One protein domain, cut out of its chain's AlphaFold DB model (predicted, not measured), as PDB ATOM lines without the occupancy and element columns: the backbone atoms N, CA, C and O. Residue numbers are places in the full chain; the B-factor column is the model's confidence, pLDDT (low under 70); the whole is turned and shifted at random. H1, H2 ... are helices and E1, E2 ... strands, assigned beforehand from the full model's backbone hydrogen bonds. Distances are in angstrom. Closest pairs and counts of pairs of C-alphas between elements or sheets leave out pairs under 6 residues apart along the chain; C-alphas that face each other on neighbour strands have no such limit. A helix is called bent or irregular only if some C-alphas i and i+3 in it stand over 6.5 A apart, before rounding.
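AT A GLANCE: This is residues 150 to 277 of the 619 residues of an uncharacterized protein of Acidianus hospitalis (UniProt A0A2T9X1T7). One long, twisted sheet of seven strands forms a slab, with H1 and H3 packed over one face; H2 sits at the end of the slab where E1 begins and E3 ends. E7 is the edge strand at the other end, and a long link, residues 203 to 224, runs between H2 and E4. The printed part has 128 residues with three named helices and seven named strands, in the order E1 H1 E2 E3 H2 E4 H3 E5 E6 E7. The sheet's order is E1 E3 E2 E5 E6 E4 E7, antiparallel throughout, and the class is mixed, helices and strands, in two layers, that is, helices on one face of a sheet. The whole is compact, with a radius of gyration of the C-alphas of 14.3 A, yet elongated, spanning 46 by 26 by 22 A.

IN THESE COORDINATES: E1, residues 150 to 156, begins at C-alpha 150 at (17.475, -40.774, 22.454) and is 20.5 A long. H1, residues 158 to 169, is the longest helix at 16.5 A. E2, residues 178 to 184, measures 18.6 A, and E3, residues 187 to 195, is the longest strand at 25.9 A. H2, residues 196 to 202, is irregular: C-alphas 197 and 200 are 7.6 A apart. E4, residues 225 to 232, begins at C-alpha 225 at (9.127, -24.865, 50.713), measures 20.3 A and bends by 67 degrees at residue 229. H3, residues 238 to 243, measures 8.6 A. E5, residues 246 to 252, measures 20.5 A, and E6, residues 255 to 262, measures 21.9 A. E7, residues 273 to 276, ends at C-alpha 276 at (9.677, -20.407, 52.874).

HOW THE PARTS SIT: In the sheet, E1 and E3 are antiparallel at 158 degrees, with N 152 and O 192 2.9 A apart, within hydrogen-bond range. E2 and E3 form a hairpin, with N 180 and O 191 at 2.8 A. E2 and E5 are antiparallel neighbours, with N 181 and O 249 at 2.8 A. E5 and E6 form a hairpin at 178 degrees, with N 248 and O 259 at 2.8 A. E6 and E4 have N 227 and O 260 at 2.8 A, and E4 and E7 have N 275 and O 226 at 2.9 A. H1 is on the sheet at a height of 8.0 A, over E3 and E2, and runs along the strands, at 13 degrees to E3 on the local plane; its closest C-alphas to E3 are those of Glu 158 and Thr 188, 5.8 A apart. H3 is on the same face at a height of 7.8 A, over none of the strands, but only just, as 2 of its 6 C-alphas fall on E2. With residues 158 to 162 alone, H1 touches H3, at a steep tilt of 47 degrees, opposite ways; the closest C-alphas are those of Asp 159 and Phe 238, 5.6 A apart. H2 is on the sheet too, its closest C-alphas to E1 being those of Gln 196 and Ile 150, 6.0 A apart, and it is apart from H1 and H3. E1, H1 and E2 make a split strand-helix-strand unit, two strands running the same way with E3 between them in the sheet, and E4, H3 and E5 make another, with E6 between E4 and E5 in the sheet; both crossovers are right-handed. In H1 and H3 every O i to N i+4 pair is within hydrogen-bond range; in H2 1 of 3 is, beside 3 of 4 O i to N i+3 pairs.

THE WHOLE: The C-alphas farthest apart, those of Ile 200 and Leu 277, are 46.2 A apart. The printed part has no cut. The link from H2 to E4 is long, with 22 residues; within it, residues 210 to 211 pair antiparallel with residues 152 to 153 of E1. The mean pLDDT of the printed part is 89.5, and it is under 70 at residues 171 to 172, 220 to 221, 270 to 273 and 276 to 277.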
ATOM      1  N   ILE A 150      18.359 -39.715  21.977       97.38
ATOM      2  CA  ILE A 150      17.475 -40.774  22.454       97.38
ATOM      3  C   ILE A 150      17.224 -40.541  23.938       97.38
ATOM      4  O   ILE A 150      18.166 -40.313  24.698       97.38
ATOM      5  N   PHE A 151      15.959 -40.646  24.343       98.06
ATOM      6  CA  PHE A 151      15.526 -40.551  25.732       98.06
ATOM      7  C   PHE A 151      14.930 -41.882  26.180       98.06
ATOM      8  O   PHE A 151      14.143 -42.521  25.471       98.06
ATOM      9  N   LYS A 152      15.337 -42.316  27.368       98.06
ATOM     10  CA  LYS A 152      14.888 -43.557  27.991       98.06
ATOM     11  C   LYS A 152      14.505 -43.280  29.440       98.06
ATOM     12  O   LYS A 152      15.186 -42.501  30.102       98.06
ATOM     13  N   GLN A 153      13.462 -43.934  29.942       98.06
ATOM     14  CA  GLN A 153      13.020 -43.800  31.329       98.06
ATOM     15  C   GLN A 153      12.868 -45.140  32.041       98.06
ATOM     16  O   GLN A 153      12.470 -46.140  31.443       98.06
ATOM     17  N   TYR A 154      13.129 -45.127  33.340       97.81
ATOM     18  CA  TYR A 154      12.843 -46.209  34.267       97.81
ATOM     19  C   TYR A 154      11.911 -45.688  35.362       97.81
ATOM     20  O   TYR A 154      12.239 -44.714  36.040       97.81
ATOM     21  N   THR A 155      10.749 -46.316  35.514       97.19
ATOM     22  CA  THR A 155       9.671 -45.886  36.417       97.19
ATOM     23  C   THR A 155       9.465 -46.905  37.532       97.19
ATOM     24  O   THR A 155       9.601 -48.105  37.303       97.19
ATOM     25  N   GLY A 156       9.090 -46.450  38.723       95.19
ATOM     26  CA  GLY A 156       8.811 -47.320  39.864       95.19
ATOM     27  C   GLY A 156       8.508 -46.519  41.127       95.19
ATOM     28  O   GLY A 156       8.325 -45.303  41.061       95.19
ATOM     29  N   SER A 157       8.481 -47.193  42.277       95.44
ATOM     30  CA  SER A 157       8.439 -46.519  43.578       95.44
ATOM     31  C   SER A 157       9.734 -45.746  43.848       95.44
ATOM     32  O   SER A 157      10.784 -46.020  43.253       95.44
ATOM     33  N   GLU A 158       9.668 -44.763  44.747       94.94
ATOM     34  CA  GLU A 158      10.769 -43.845  45.047       94.94
ATOM     35  C   GLU A 158      12.061 -44.579  45.436       94.94
ATOM     36  O   GLU A 158      13.147 -44.206  44.991       94.94
ATOM     37  N   ASP A 159      11.959 -45.638  46.240       95.06
ATOM     38  CA  ASP A 159      13.083 -46.450  46.712       95.06
ATOM     39  C   ASP A 159      13.740 -47.252  45.580       95.06
ATOM     40  O   ASP A 159      14.972 -47.291  45.483       95.06
ATOM     41  N   ILE A 160      12.937 -47.840  44.689       95.88
ATOM     42  CA  ILE A 160      13.422 -48.632  43.553       95.88
ATOM     43  C   ILE A 160      14.157 -47.723  42.566       95.88
ATOM     44  O   ILE A 160      15.276 -48.031  42.145       95.88
ATOM     45  N   VAL A 161      13.556 -46.585  42.205       96.62
ATOM     46  CA  VAL A 161      14.151 -45.646  41.244       96.62
ATOM     47  C   VAL A 161      15.421 -45.013  41.814       96.62
ATOM     48  O   VAL A 161      16.434 -44.938  41.115       96.62
ATOM     49  N   LEU A 162      15.415 -44.622  43.093       95.62
ATOM     50  CA  LEU A 162      16.603 -44.089  43.760       95.62
ATOM     51  C   LEU A 162      17.731 -45.124  43.824       95.62
ATOM     52  O   LEU A 162      18.884 -44.791  43.548       95.62
ATOM     53  N   SER A 163      17.415 -46.380  44.143       94.50
ATOM     54  CA  SER A 163      18.401 -47.466  44.168       94.50
ATOM     55  C   SER A 163      19.000 -47.709  42.783       94.50
ATOM     56  O   SER A 163      20.219 -47.846  42.655       94.50
ATOM     57  N   LYS A 164      18.173 -47.674  41.728       94.19
ATOM     58  CA  LYS A 164      18.638 -47.768  40.338       94.19
ATOM     59  C   LYS A 164      19.559 -46.602  39.968       94.19
ATOM     60  O   LYS A 164      20.613 -46.841  39.387       94.19
ATOM     61  N   ALA A 165      19.209 -45.369  40.340       93.81
ATOM     62  CA  ALA A 165      20.051 -44.194  40.118       93.81
ATOM     63  C   ALA A 165      21.400 -44.309  40.847       93.81
ATOM     64  O   ALA A 165      22.449 -44.090  40.243       93.81
ATOM     65  N   LYS A 166      21.394 -44.723  42.122       92.88
ATOM     66  CA  LYS A 166      22.622 -44.921  42.909       92.88
ATOM     67  C   LYS A 166      23.521 -46.010  42.327       92.88
ATOM     68  O   LYS A 166      24.720 -45.790  42.205       92.88
ATOM     69  N   SER A 167      22.943 -47.140  41.922       90.50
ATOM     70  CA  SER A 167      23.670 -48.230  41.259       90.50
ATOM     71  C   SER A 167      24.253 -47.810  39.909       90.50
ATOM     72  O   SER A 167      25.314 -48.294  39.528       90.50
ATOM     73  N   LEU A 168      23.574 -46.924  39.178       89.75
ATOM     74  CA  LEU A 168      24.055 -46.425  37.895       89.75
ATOM     75  C   LEU A 168      25.273 -45.500  38.069       89.75
ATOM     76  O   LEU A 168      26.216 -45.556  37.287       89.75
ATOM     77  N   LEU A 169      25.260 -44.658  39.101       88.31
ATOM     78  CA  LEU A 169      26.231 -43.577  39.303       88.31
ATOM     79  C   LEU A 169      27.412 -43.947  40.216       88.31
ATOM     80  O   LEU A 169      28.309 -43.125  40.403       88.31
ATOM     81  N   SER A 170      27.435 -45.154  40.789       71.75
ATOM     82  CA  SER A 170      28.456 -45.580  41.756       71.75
ATOM     83  C   SER A 170      29.839 -45.838  41.154       71.75
ATOM     84  O   SER A 170      30.807 -45.877  41.908       71.75
ATOM     85  N   GLU A 171      29.953 -46.025  39.833       61.62
ATOM     86  CA  GLU A 171      31.185 -46.557  39.231       61.62
ATOM     87  C   GLU A 171      32.008 -45.587  38.376       61.62
ATOM     88  O   GLU A 171      33.193 -45.854  38.259       61.62
ATOM     89  N   ASN A 172      31.450 -44.510  37.791       69.12
ATOM     90  CA  ASN A 172      32.153 -43.403  37.095       69.12
ATOM     91  C   ASN A 172      31.144 -42.474  36.373       69.12
ATOM     92  O   ASN A 172      29.951 -42.771  36.317       69.12
ATOM     93  N   ILE A 173      31.613 -41.368  35.768       79.25
ATOM     94  CA  ILE A 173      30.806 -40.586  34.808       79.25
ATOM     95  C   ILE A 173      30.499 -41.466  33.589       79.25
ATOM     96  O   ILE A 173      31.406 -41.966  32.921       79.25
ATOM     97  N   LEU A 174      29.213 -41.650  33.299       88.12
ATOM     98  CA  LEU A 174      28.735 -42.519  32.226       88.12
ATOM     99  C   LEU A 174      28.589 -41.767  30.893       88.12
ATOM    100  O   LEU A 174      28.382 -40.554  30.904       88.12
ATOM    101  N   PRO A 175      28.612 -42.464  29.736       92.19
ATOM    102  CA  PRO A 175      28.532 -41.848  28.406       92.19
ATOM    103  C   PRO A 175      27.117 -41.361  28.017       92.19
ATOM    104  O   PRO A 175      26.743 -41.370  26.842       92.19
ATOM    105  N   PHE A 176      26.324 -40.920  28.993       95.56
ATOM    106  CA  PHE A 176      25.043 -40.251  28.785       95.56
ATOM    107  C   PHE A 176      25.243 -38.752  28.529       95.56
ATOM    108  O   PHE A 176      26.205 -38.152  29.007       95.56
ATOM    109  N   ARG A 177      24.319 -38.134  27.789       95.06
ATOM    110  CA  ARG A 177      24.185 -36.673  27.727       95.06
ATOM    111  C   ARG A 177      23.726 -36.147  29.083       95.06
ATOM    112  O   ARG A 177      24.355 -35.252  29.641       95.06
ATOM    113  N   ASP A 178      22.671 -36.750  29.615       96.56
ATOM    114  CA  ASP A 178      22.074 -36.379  30.892       96.56
ATOM    115  C   ASP A 178      21.528 -37.605  31.628       96.56
ATOM    116  O   ASP A 178      21.109 -38.582  30.999       96.56
ATOM    117  N   ILE A 179      21.532 -37.529  32.955       96.75
ATOM    118  CA  ILE A 179      20.921 -38.493  33.866       96.75
ATOM    119  C   ILE A 179      20.147 -37.647  34.870       96.75
ATOM    120  O   ILE A 179      20.757 -36.840  35.570       96.75
ATOM    121  N   SER A 180      18.833 -37.839  34.945       97.25
ATOM    122  CA  SER A 180      17.950 -37.043  35.794       97.25
ATOM    123  C   SER A 180      16.926 -37.910  36.523       97.25
ATOM    124  O   SER A 180      16.309 -38.783  35.919       97.25
ATOM    125  N   LEU A 181      16.706 -37.662  37.814       97.38
ATOM    126  CA  LEU A 181      15.639 -38.278  38.607       97.38
ATOM    127  C   LEU A 181      14.553 -37.236  38.834       97.38
ATOM    128  O   LEU A 181      14.837 -36.131  39.294       97.38
ATOM    129  N   ILE A 182      13.316 -37.605  38.526       96.00
ATOM    130  CA  ILE A 182      12.150 -36.743  38.660       96.00
ATOM    131  C   ILE A 182      11.117 -37.422  39.548       96.00
ATOM    132  O   ILE A 182      10.840 -38.610  39.379       96.00
ATOM    133  N   LYS A 183      10.540 -36.647  40.462       94.25
ATOM    134  CA  LYS A 183       9.307 -36.963  41.174       94.25
ATOM    135  C   LYS A 183       8.312 -35.835  40.945       94.25
ATOM    136  O   LYS A 183       8.605 -34.688  41.271       94.25
ATOM    137  N   ASP A 184       7.144 -36.172  40.426       91.62
ATOM    138  CA  ASP A 184       6.016 -35.257  40.257       91.62
ATOM    139  C   ASP A 184       4.681 -36.011  40.380       91.62
ATOM    140  O   ASP A 184       4.629 -37.126  40.903       91.62
ATOM    141  N   ASN A 185       3.586 -35.397  39.921       87.25
ATOM    142  CA  ASN A 185       2.244 -35.979  40.008       87.25
ATOM    143  C   ASN A 185       2.077 -37.254  39.162       87.25
ATOM    144  O   ASN A 185       1.138 -38.009  39.399       87.25
ATOM    145  N   GLU A 186       2.952 -37.500  38.183       88.94
ATOM    146  CA  GLU A 186       2.910 -38.704  37.344       88.94
ATOM    147  C   GLU A 186       3.704 -39.872  37.959       88.94
ATOM    148  O   GLU A 186       3.674 -40.988  37.442       88.94
ATOM    149  N   GLY A 187       4.409 -39.627  39.067       92.25
ATOM    150  CA  GLY A 187       5.189 -40.620  39.798       92.25
ATOM    151  C   GLY A 187       6.687 -40.320  39.809       92.25
ATOM    152  O   GLY A 187       7.125 -39.186  39.616       92.25
ATOM    153  N   THR A 188       7.485 -41.357  40.083       96.56
ATOM    154  CA  THR A 188       8.948 -41.249  40.159       96.56
ATOM    155  C   THR A 188       9.605 -41.954  38.982       96.56
ATOM    156  O   THR A 188       9.297 -43.108  38.667       96.56
ATOM    157  N   ARG A 189      10.542 -41.262  38.331       96.94
ATOM    158  CA  ARG A 189      11.226 -41.747  37.132       96.94
ATOM    159  C   ARG A 189      12.687 -41.322  37.081       96.94
ATOM    160  O   ARG A 189      13.036 -40.199  37.429       96.94
ATOM    161  N   LEU A 190      13.533 -42.226  36.605       97.75
ATOM    162  CA  LEU A 190      14.913 -41.954  36.223       97.75
ATOM    163  C   LEU A 190      14.966 -41.859  34.700       97.75
ATOM    164  O   LEU A 190      14.683 -42.838  34.011       97.75
ATOM    165  N   ILE A 191      15.319 -40.691  34.181       98.00
ATOM    166  CA  ILE A 191      15.456 -40.420  32.755       98.00
ATOM    167  C   ILE A 191      16.936 -40.334  32.414       98.00
ATOM    168  O   ILE A 191      17.713 -39.664  33.090       98.00
ATOM    169  N   VAL A 192      17.319 -41.001  31.333       97.62
ATOM    170  CA  VAL A 192      18.645 -40.875  30.734       97.62
ATOM    171  C   VAL A 192      18.512 -40.454  29.284       97.62
ATOM    172  O   VAL A 192      17.584 -40.863  28.580       97.62
ATOM    173  N   SER A 193      19.464 -39.652  28.827       97.50
ATOM    174  CA  SER A 193      19.550 -39.241  27.431       97.50
ATOM    175  C   SER A 193      20.940 -39.485  26.872       97.50
ATOM    176  O   SER A 193      21.934 -39.479  27.599       97.50
ATOM    177  N   TYR A 194      21.032 -39.731  25.572       96.94
ATOM    178  CA  TYR A 194      22.300 -39.919  24.875       96.94
ATOM    179  C   TYR A 194      22.121 -39.664  23.384       96.94
ATOM    180  O   TYR A 194      21.042 -39.835  22.828       96.94
ATOM    181  N   THR A 195      23.198 -39.275  22.710       95.75
ATOM    182  CA  THR A 195      23.203 -39.204  21.246       95.75
ATOM    183  C   THR A 195      23.108 -40.611  20.666       95.75
ATOM    184  O   THR A 195      23.797 -41.501  21.167       95.75
ATOM    185  N   GLN A 196      22.367 -40.804  19.576       94.56
ATOM    186  CA  GLN A 196      22.178 -42.111  18.930       94.56
ATOM    187  C   GLN A 196      23.493 -42.880  18.690       94.56
ATOM    188  O   GLN A 196      23.580 -44.076  18.943       94.56
ATOM    189  N   VAL A 197      24.571 -42.185  18.314       93.50
ATOM    190  CA  VAL A 197      25.900 -42.789  18.093       93.50
ATOM    191  C   VAL A 197      26.525 -43.446  19.337       93.50
ATOM    192  O   VAL A 197      27.454 -44.238  19.208       93.50
ATOM    193  N   ARG A 198      26.039 -43.138  20.547       94.38
ATOM    194  CA  ARG A 198      26.525 -43.703  21.819       94.38
ATOM    195  C   ARG A 198      25.703 -44.890  22.309       94.38
ATOM    196  O   ARG A 198      26.050 -45.452  23.344       94.38
ATOM    197  N   GLU A 199      24.655 -45.294  21.593       92.62
ATOM    198  CA  GLU A 199      23.726 -46.337  22.046       92.62
ATOM    199  C   GLU A 199      24.446 -47.630  22.459       92.62
ATOM    200  O   GLU A 199      24.162 -48.198  23.514       92.62
ATOM    201  N   ILE A 200      25.468 -48.039  21.700       93.19
ATOM    202  CA  ILE A 200      26.261 -49.234  22.011       93.19
ATOM    203  C   ILE A 200      27.006 -49.139  23.353       93.19
ATOM    204  O   ILE A 200      27.144 -50.144  24.047       93.19
ATOM    205  N   LEU A 201      27.440 -47.937  23.751       93.12
ATOM    206  CA  LEU A 201      28.169 -47.694  25.001       93.12
ATOM    207  C   LEU A 201      27.238 -47.703  26.216       93.12
ATOM    208  O   LEU A 201      27.657 -48.054  27.319       93.12
ATOM    209  N   VAL A 202      25.976 -47.312  26.017       93.50
ATOM    210  CA  VAL A 202      24.989 -47.207  27.096       93.50
ATOM    211  C   VAL A 202      24.095 -48.439  27.229       93.50
ATOM    212  O   VAL A 202      23.437 -48.594  28.254       93.50
ATOM    213  N   LYS A 203      24.090 -49.341  26.236       92.31
ATOM    214  CA  LYS A 203      23.158 -50.479  26.126       92.31
ATOM    215  C   LYS A 203      23.034 -51.317  27.401       92.31
ATOM    216  O   LYS A 203      21.927 -51.665  27.792       92.31
ATOM    217  N   ARG A 204      24.152 -51.602  28.080       90.75
ATOM    218  CA  ARG A 204      24.166 -52.390  29.330       90.75
ATOM    219  C   ARG A 204      23.514 -51.687  30.526       90.75
ATOM    220  O   ARG A 204      23.121 -52.344  31.478       90.75
ATOM    221  N   TYR A 205      23.433 -50.361  30.492       91.56
ATOM    222  CA  TYR A 205      22.926 -49.541  31.593       91.56
ATOM    223  C   TYR A 205      21.433 -49.239  31.472       91.56
ATOM    224  O   TYR A 205      20.767 -48.996  32.477       91.56
ATOM    225  N   ILE A 206      20.918 -49.262  30.243       92.81
ATOM    226  CA  ILE A 206      19.522 -48.954  29.917       92.81
ATOM    227  C   ILE A 206      18.626 -50.198  29.893       92.81
ATOM    228  O   ILE A 206      17.499 -50.131  29.408       92.81
ATOM    229  N   ASP A 207      19.111 -51.329  30.410       90.19
ATOM    230  CA  ASP A 207      18.279 -52.515  30.580       90.19
ATOM    231  C   ASP A 207      17.119 -52.229  31.548       90.19
ATOM    232  O   ASP A 207      17.305 -51.616  32.609       90.19
ATOM    233  N   GLY A 208      15.913 -52.622  31.137       91.50
ATOM    234  CA  GLY A 208      14.655 -52.290  31.808       91.50
ATOM    235  C   GLY A 208      14.136 -50.862  31.584       91.50
ATOM    236  O   GLY A 208      13.093 -50.519  32.137       91.50
ATOM    237  N   PHE A 209      14.809 -50.017  30.792       97.12
ATOM    238  CA  PHE A 209      14.289 -48.687  30.458       97.12
ATOM    239  C   PHE A 209      13.362 -48.729  29.234       97.12
ATOM    240  O   PHE A 209      13.646 -49.368  28.219       97.12
ATOM    241  N   SER A 210      12.285 -47.950  29.291       97.25
ATOM    242  CA  SER A 210      11.348 -47.720  28.187       97.25
ATOM    243  C   SER A 210      11.695 -46.444  27.412       97.25
ATOM    244  O   SER A 210      12.441 -45.596  27.897       97.25
ATOM    245  N   ALA A 211      11.206 -46.309  26.177       97.44
ATOM    246  CA  ALA A 211      11.331 -45.058  25.423       97.44
ATOM    247  C   ALA A 211      10.479 -43.949  26.055       97.44
ATOM    248  O   ALA A 211       9.406 -44.224  26.585       97.44
ATOM    249  N   THR A 212      10.951 -42.706  25.983       97.25
ATOM    250  CA  THR A 212      10.206 -41.534  26.460       97.25
ATOM    251  C   THR A 212      10.519 -40.301  25.613       97.25
ATOM    252  O   THR A 212      11.401 -40.340  24.752       97.25
ATOM    253  N   SER A 213       9.790 -39.216  25.853       94.75
ATOM    254  CA  SER A 213      10.049 -37.901  25.259       94.75
ATOM    255  C   SER A 213      11.052 -37.100  26.104       94.75
ATOM    256  O   SER A 213      11.276 -37.436  27.270       94.75
ATOM    257  N   PRO A 214      11.663 -36.033  25.554       93.94
ATOM    258  CA  PRO A 214      12.453 -35.103  26.352       93.94
ATOM    259  C   PRO A 214      11.649 -34.570  27.539       93.94
ATOM    260  O   PRO A 214      10.474 -34.232  27.398       93.94
ATOM    261  N   PHE A 215      12.298 -34.473  28.697       92.88
ATOM    262  CA  PHE A 215      11.703 -33.874  29.882       92.88
ATOM    263  C   PHE A 215      12.213 -32.445  30.071       92.88
ATOM    264  O   PHE A 215      13.422 -32.194  30.091       92.88
ATOM    265  N   TYR A 216      11.274 -31.521  30.248       94.69
ATOM    266  CA  TYR A 216      11.546 -30.111  30.486       94.69
ATOM    267  C   TYR A 216      11.128 -29.774  31.919       94.69
ATOM    268  O   TYR A 216       9.934 -29.618  32.174       94.69
ATOM    269  N   PRO A 217      12.075 -29.710  32.872       92.31
ATOM    270  CA  PRO A 217      11.733 -29.476  34.266       92.31
ATOM    271  C   PRO A 217      11.110 -28.090  34.426       92.31
ATOM    272  O   PRO A 217      11.664 -27.099  33.965       92.31
ATOM    273  N   GLU A 218       9.973 -28.006  35.101       88.81
ATOM    274  CA  GLU A 218       9.289 -26.755  35.409       88.81
ATOM    275  C   GLU A 218       8.915 -26.701  36.888       88.81
ATOM    276  O   GLU A 218       8.813 -27.727  37.557       88.81
ATOM    277  N   LEU A 219       8.721 -25.491  37.408       79.81
ATOM    278  CA  LEU A 219       8.167 -25.300  38.737       79.81
ATOM    279  C   LEU A 219       6.663 -25.612  38.683       79.81
ATOM    280  O   LEU A 219       5.836 -24.743  38.381       79.81
ATOM    281  N   SER A 220       6.328 -26.868  38.966       69.50
ATOM    282  CA  SER A 220       4.969 -27.399  39.101       69.50
ATOM    283  C   SER A 220       4.777 -28.039  40.479       69.50
ATOM    284  O   SER A 220       5.748 -28.328  41.182       69.50
ATOM    285  N   SER A 221       3.520 -28.248  40.887       69.00
ATOM    286  CA  SER A 221       3.182 -28.919  42.155       69.00
ATOM    287  C   SER A 221       3.938 -28.336  43.352       69.00
ATOM    288  O   SER A 221       4.550 -29.047  44.152       69.00
ATOM    289  N   ILE A 222       3.929 -27.011  43.454       74.81
ATOM    290  CA  ILE A 222       4.765 -26.306  44.415       74.81
ATOM    291  C   ILE A 222       4.135 -26.444  45.808       74.81
ATOM    292  O   ILE A 222       2.920 -26.315  45.983       74.81
ATOM    293  N   GLY A 223       4.952 -26.837  46.778       74.69
ATOM    294  CA  GLY A 223       4.619 -26.924  48.192       74.69
ATOM    295  C   GLY A 223       5.179 -25.726  48.950       74.69
ATOM    296  O   GLY A 223       5.832 -24.868  48.365       74.69
ATOM    297  N   LYS A 224       4.934 -25.675  50.260       77.38
ATOM    298  CA  LYS A 224       5.326 -24.580  51.176       77.38
ATOM    299  C   LYS A 224       6.811 -24.200  51.200       77.38
ATOM    300  O   LYS A 224       7.143 -23.117  51.686       77.38
ATOM    301  N   TYR A 225       7.687 -25.071  50.722       82.56
ATOM    302  CA  TYR A 225       9.127 -24.865  50.713       82.56
ATOM    303  C   TYR A 225       9.699 -25.200  49.341       82.56
ATOM    304  O   TYR A 225       9.331 -26.218  48.757       82.56
ATOM    305  N   ILE A 226      10.625 -24.370  48.859       86.50
ATOM    306  CA  ILE A 226      11.437 -24.652  47.669       86.50
ATOM    307  C   ILE A 226      12.910 -24.657  48.074       86.50
ATOM    308  O   ILE A 226      13.390 -23.722  48.720       86.50
ATOM    309  N   TYR A 227      13.621 -25.695  47.651       88.62
ATOM    310  CA  TYR A 227      15.046 -25.884  47.875       88.62
ATOM    311  C   TYR A 227      15.758 -26.005  46.538       88.62
ATOM    312  O   TYR A 227      15.377 -26.825  45.701       88.62
ATOM    313  N   ILE A 228      16.807 -25.212  46.353       89.81
ATOM    314  CA  ILE A 228      17.636 -25.241  45.147       89.81
ATOM    315  C   ILE A 228      19.087 -25.320  45.579       89.81
ATOM    316  O   ILE A 228      19.526 -24.554  46.450       89.81
ATOM    317  N   GLY A 229      19.837 -26.232  44.970       91.31
ATOM    318  CA  GLY A 229      21.269 -26.264  45.190       91.31
ATOM    319  C   GLY A 229      21.991 -27.474  44.655       91.31
ATOM    320  O   GLY A 229      21.497 -28.221  43.812       91.31
ATOM    321  N   LYS A 230      23.209 -27.641  45.168       91.94
ATOM    322  CA  LYS A 230      24.084 -28.765  44.859       91.94
ATOM    323  C   LYS A 230      24.297 -29.609  46.106       91.94
ATOM    324  O   LYS A 230      24.481 -29.093  47.203       91.94
ATOM    325  N   THR A 231      24.284 -30.922  45.937       91.75
ATOM    326  CA  THR A 231      24.566 -31.881  47.005       91.75
ATOM    327  C   THR A 231      25.305 -33.094  46.442       91.75
ATOM    328  O   THR A 231      25.724 -33.103  45.282       91.75
ATOM    329  N   ASN A 232      25.492 -34.114  47.272       90.94
ATOM    330  CA  ASN A 232      26.075 -35.385  46.864       90.94
ATOM    331  C   ASN A 232      25.003 -36.472  46.764       90.94
ATOM    332  O   ASN A 232      24.034 -36.468  47.523       90.94
ATOM    333  N   LEU A 233      25.216 -37.455  45.891       90.75
ATOM    334  CA  LEU A 233      24.298 -38.576  45.655       90.75
ATOM    335  C   LEU A 233      23.920 -39.328  46.942       90.75
ATOM    336  O   LEU A 233      22.789 -39.790  47.090       90.75
ATOM    337  N   GLN A 234      24.843 -39.414  47.903       88.94
ATOM    338  CA  GLN A 234      24.603 -40.059  49.198       88.94
ATOM    339  C   GLN A 234      23.588 -39.319  50.077       88.94
ATOM    340  O   GLN A 234      22.902 -39.955  50.874       88.94
ATOM    341  N   ASN A 235      23.438 -38.006  49.888       90.06
ATOM    342  CA  ASN A 235      22.501 -37.181  50.649       90.06
ATOM    343  C   ASN A 235      21.058 -37.304  50.139       90.06
ATOM    344  O   ASN A 235      20.134 -36.842  50.803       90.06
ATOM    345  N   ILE A 236      20.844 -37.931  48.976       91.50
ATOM    346  CA  ILE A 236      19.501 -38.224  48.478       91.50
ATOM    347  C   ILE A 236      19.005 -39.503  49.155       91.50
ATOM    348  O   ILE A 236      19.510 -40.604  48.895       91.50
ATOM    349  N   SER A 237      18.020 -39.358  50.040       91.69
ATOM    350  CA  SER A 237      17.375 -40.459  50.755       91.69
ATOM    351  C   SER A 237      15.974 -40.743  50.215       91.69
ATOM    352  O   SER A 237      15.354 -39.907  49.553       91.69
ATOM    353  N   PHE A 238      15.457 -41.930  50.527       92.00
ATOM    354  CA  PHE A 238      14.061 -42.266  50.257       92.00
ATOM    355  C   PHE A 238      13.110 -41.293  50.960       92.00
ATOM    356  O   PHE A 238      12.182 -40.799  50.331       92.00
ATOM    357  N   ASP A 239      13.375 -40.951  52.224       91.50
ATOM    358  CA  ASP A 239      12.537 -40.015  52.980       91.50
ATOM    359  C   ASP A 239      12.510 -38.620  52.352       91.50
ATOM    360  O   ASP A 239      11.464 -37.971  52.344       91.50
ATOM    361  N   LEU A 240      13.634 -38.168  51.783       92.38
ATOM    362  CA  LEU A 240      13.685 -36.910  51.047       92.38
ATOM    363  C   LEU A 240      12.736 -36.953  49.845       92.38
ATOM    364  O   LEU A 240      11.891 -36.071  49.707       92.38
ATOM    365  N   LEU A 241      12.828 -37.993  49.010       92.44
ATOM    366  CA  LEU A 241      11.944 -38.161  47.854       92.44
ATOM    367  C   LEU A 241      10.485 -38.307  48.276       92.44
ATOM    368  O   LEU A 241       9.623 -37.608  47.752       92.44
ATOM    369  N   LYS A 242      10.197 -39.159  49.259       92.12
ATOM    370  CA  LYS A 242       8.848 -39.414  49.770       92.12
ATOM    371  C   LYS A 242       8.168 -38.130  50.246       92.12
ATOM    372  O   LYS A 242       7.022 -37.893  49.877       92.12
ATOM    373  N   ASN A 243       8.882 -37.286  50.991       92.12
ATOM    374  CA  ASN A 243       8.350 -36.031  51.534       92.12
ATOM    375  C   ASN A 243       8.395 -34.851  50.545       92.12
ATOM    376  O   ASN A 243       7.897 -33.767  50.856       92.12
ATOM    377  N   SER A 244       8.975 -35.042  49.359       92.06
ATOM    378  CA  SER A 244       8.950 -34.047  48.287       92.06
ATOM    379  C   SER A 244       7.632 -34.127  47.522       92.06
ATOM    380  O   SER A 244       7.199 -35.209  47.134       92.06
ATOM    381  N   LYS A 245       7.000 -32.989  47.260       91.00
ATOM    382  CA  LYS A 245       5.850 -32.884  46.351       91.00
ATOM    383  C   LYS A 245       6.308 -32.846  44.893       91.00
ATOM    384  O   LYS A 245       5.694 -33.463  44.031       91.00
ATOM    385  N   TYR A 246       7.431 -32.175  44.655       92.62
ATOM    386  CA  TYR A 246       8.162 -32.180  43.395       92.62
ATOM    387  C   TYR A 246       9.652 -32.320  43.686       92.62
ATOM    388  O   TYR A 246      10.157 -31.713  44.632       92.62
ATOM    389  N   ALA A 247      10.368 -33.091  42.877       94.50
ATOM    390  CA  ALA A 247      11.817 -33.130  42.936       94.50
ATOM    391  C   ALA A 247      12.415 -33.362  41.551       94.50
ATOM    392  O   ALA A 247      12.030 -34.291  40.848       94.50
ATOM    393  N   TYR A 248      13.394 -32.545  41.191       96.19
ATOM    394  CA  TYR A 248      14.243 -32.717  40.023       96.19
ATOM    395  C   TYR A 248      15.689 -32.796  40.487       96.19
ATOM    396  O   TYR A 248      16.170 -31.893  41.166       96.19
ATOM    397  N   PHE A 249      16.374 -33.865  40.105       96.25
ATOM    398  CA  PHE A 249      17.801 -34.050  40.315       96.25
ATOM    399  C   PHE A 249      18.459 -34.310  38.970       96.25
ATOM    400  O   PHE A 249      17.978 -35.169  38.238       96.25
ATOM    401  N   THR A 250      19.574 -33.646  38.676       96.44
ATOM    402  CA  THR A 250      20.481 -34.029  37.583       96.44
ATOM    403  C   THR A 250      21.856 -34.362  38.141       96.44
ATOM    404  O   THR A 250      22.314 -33.772  39.128       96.44
ATOM    405  N   PHE A 251      22.500 -35.353  37.534       95.25
ATOM    406  CA  PHE A 251      23.663 -36.025  38.093       95.25
ATOM    407  C   PHE A 251      24.906 -35.862  37.223       95.25
ATOM    408  O   PHE A 251      24.854 -35.963  35.999       95.25
ATOM    409  N   ARG A 252      26.056 -35.723  37.884       92.56
ATOM    410  CA  ARG A 252      27.391 -35.889  37.302       92.56
ATOM    411  C   ARG A 252      28.240 -36.704  38.272       92.56
ATOM    412  O   ARG A 252      28.863 -36.166  39.192       92.56
ATOM    413  N   GLY A 253      28.237 -38.024  38.089       90.19
ATOM    414  CA  GLY A 253      28.815 -38.953  39.063       90.19
ATOM    415  C   GLY A 253      28.173 -38.768  40.444       90.19
ATOM    416  O   GLY A 253      26.957 -38.865  40.578       90.19
ATOM    417  N   ASN A 254      28.981 -38.453  41.462       90.00
ATOM    418  CA  ASN A 254      28.492 -38.203  42.823       90.00
ATOM    419  C   ASN A 254      27.907 -36.792  43.027       90.00
ATOM    420  O   ASN A 254      27.233 -36.566  44.029       90.00
ATOM    421  N   SER A 255      28.169 -35.844  42.119       91.81
ATOM    422  CA  SER A 255      27.647 -34.479  42.218       91.81
ATOM    423  C   SER A 255      26.215 -34.412  41.703       91.81
ATOM    424  O   SER A 255      25.894 -34.970  40.653       91.81
ATOM    425  N   VAL A 256      25.368 -33.702  42.438       93.50
ATOM    426  CA  VAL A 256      23.939 -33.587  42.168       93.50
ATOM    427  C   VAL A 256      23.559 -32.122  42.196       93.50
ATOM    428  O   VAL A 256      23.823 -31.453  43.191       93.50
ATOM    429  N   TYR A 257      22.887 -31.646  41.158       95.12
ATOM    430  CA  TYR A 257      22.097 -30.422  41.240       95.12
ATOM    431  C   TYR A 257      20.632 -30.790  41.440       95.12
ATOM    432  O   TYR A 257      20.156 -31.755  40.836       95.12
ATOM    433  N   TYR A 258      19.928 -30.049  42.291       94.06
ATOM    434  CA  TYR A 258      18.545 -30.343  42.621       94.06
ATOM    435  C   TYR A 258      17.659 -29.104  42.715       94.06
ATOM    436  O   TYR A 258      18.087 -28.024  43.127       94.06
ATOM    437  N   VAL A 259      16.384 -29.324  42.402       93.00
ATOM    438  CA  VAL A 259      15.262 -28.438  42.707       93.00
ATOM    439  C   VAL A 259      14.179 -29.284  43.355       93.00
ATOM    440  O   VAL A 259      13.652 -30.205  42.737       93.00
ATOM    441  N   ILE A 260      13.870 -29.001  44.614       91.88
ATOM    442  CA  ILE A 260      12.905 -29.759  45.412       91.88
ATOM    443  C   ILE A 260      11.846 -28.806  45.940       91.88
ATOM    444  O   ILE A 260      12.150 -27.691  46.353       91.88
ATOM    445  N   SER A 261      10.605 -29.268  45.958       89.69
ATOM    446  CA  SER A 261       9.479 -28.581  46.569       89.69
ATOM    447  C   SER A 261       8.731 -29.525  47.510       89.69
ATOM    448  O   SER A 261       8.545 -30.703  47.194       89.69
ATOM    449  N   SER A 262       8.303 -29.028  48.670       88.69
ATOM    450  CA  SER A 262       7.639 -29.828  49.708       88.69
ATOM    451  C   SER A 262       6.670 -29.010  50.556       88.69
ATOM    452  O   SER A 262       6.838 -27.808  50.733       88.69
ATOM    453  N   ASP A 263       5.661 -29.668  51.128       85.38
ATOM    454  CA  ASP A 263       4.729 -29.034  52.078       85.38
ATOM    455  C   ASP A 263       5.272 -28.996  53.512       85.38
ATOM    456  O   ASP A 263       4.836 -28.186  54.334       85.38
ATOM    457  N   VAL A 264       6.241 -29.859  53.809       86.88
ATOM    458  CA  VAL A 264       6.948 -29.925  55.090       86.88
ATOM    459  C   VAL A 264       8.378 -29.439  54.915       86.88
ATOM    460  O   VAL A 264       8.972 -29.622  53.851       86.88
ATOM    461  N   LYS A 265       8.950 -28.843  55.962       87.06
ATOM    462  CA  LYS A 265      10.349 -28.423  55.935       87.06
ATOM    463  C   LYS A 265      11.248 -29.657  55.819       87.06
ATOM    464  O   LYS A 265      11.168 -30.563  56.647       87.06
ATOM    465  N   LEU A 266      12.101 -29.679  54.801       87.44
ATOM    466  CA  LEU A 266      13.078 -30.738  54.566       87.44
ATOM    467  C   LEU A 266      14.435 -30.347  55.152       87.44
ATOM    468  O   LEU A 266      14.817 -29.178  55.154       87.44
ATOM    469  N   ASN A 267      15.178 -31.346  55.629       83.81
ATOM    470  CA  ASN A 267      16.566 -31.175  56.038       83.81
ATOM    471  C   ASN A 267      17.479 -31.704  54.928       83.81
ATOM    472  O   ASN A 267      17.662 -32.915  54.802       83.81
ATOM    473  N   ILE A 268      18.015 -30.797  54.110       81.69
ATOM    474  CA  ILE A 268      18.912 -31.138  53.003       81.69
ATOM    475  C   ILE A 268      20.306 -30.578  53.317       81.69
ATOM    476  O   ILE A 268      20.470 -29.351  53.387       81.69
ATOM    477  N   PRO A 269      21.325 -31.440  53.498       72.44
ATOM    478  CA  PRO A 269      22.697 -30.992  53.697       72.44
ATOM    479  C   PRO A 269      23.166 -30.097  52.544       72.44
ATOM    480  O   PRO A 269      22.975 -30.445  51.376       72.44
ATOM    481  N   SER A 270      23.819 -28.979  52.885       62.72
ATOM    482  CA  SER A 270      24.407 -28.028  51.926       62.72
ATOM    483  C   SER A 270      23.394 -27.292  51.034       62.72
ATOM    484  O   SER A 270      23.683 -26.994  49.879       62.72
ATOM    485  N   THR A 271      22.218 -26.956  51.574       62.31
ATOM    486  CA  THR A 271      21.234 -26.116  50.871       62.31
ATOM    487  C   THR A 271      21.808 -24.729  50.570       62.31
ATOM    488  O   THR A 271      22.115 -23.975  51.490       62.31
ATOM    489  N   SER A 272      21.927 -24.371  49.286       59.19
ATOM    490  CA  SER A 272      22.349 -23.024  48.876       59.19
ATOM    491  C   SER A 272      21.225 -21.992  48.961       59.19
ATOM    492  O   SER A 272      21.502 -20.826  49.233       59.19
ATOM    493  N   GLN A 273      19.973 -22.398  48.726       65.81
ATOM    494  CA  GLN A 273      18.802 -21.517  48.785       65.81
ATOM    495  C   GLN A 273      17.588 -22.268  49.360       65.81
ATOM    496  O   GLN A 273      17.220 -23.332  48.857       65.81
ATOM    497  N   GLU A 274      16.975 -21.703  50.406       73.31
ATOM    498  CA  GLU A 274      15.701 -22.134  51.003       73.31
ATOM    499  C   GLU A 274      14.699 -20.979  50.896       73.31
ATOM    500  O   GLU A 274      14.962 -19.874  51.375       73.31
ATOM    501  N   TYR A 275      13.536 -21.247  50.305       70.12
ATOM    502  CA  TYR A 275      12.433 -20.294  50.221       70.12
ATOM    503  C   TYR A 275      11.240 -20.822  51.014       70.12
ATOM    504  O   TYR A 275      10.634 -21.820  50.627       70.12
ATOM    505  N   ALA A 276      10.898 -20.146  52.114       64.31
ATOM    506  CA  ALA A 276       9.677 -20.407  52.874       64.31
ATOM    507  C   ALA A 276       8.535 -19.527  52.344       64.31
ATOM    508  O   ALA A 276       8.636 -18.297  52.350       64.31
ATOM    509  N   LEU A 277       7.444 -20.151  51.892       64.50
ATOM    510  CA  LEU A 277       6.347 -19.454  51.211       64.50
ATOM    511  C   LEU A 277       5.445 -18.619  52.135       64.50
ATOM    512  O   LEU A 277       4.716 -17.746  51.659       64.50
TER     513      LEU A 277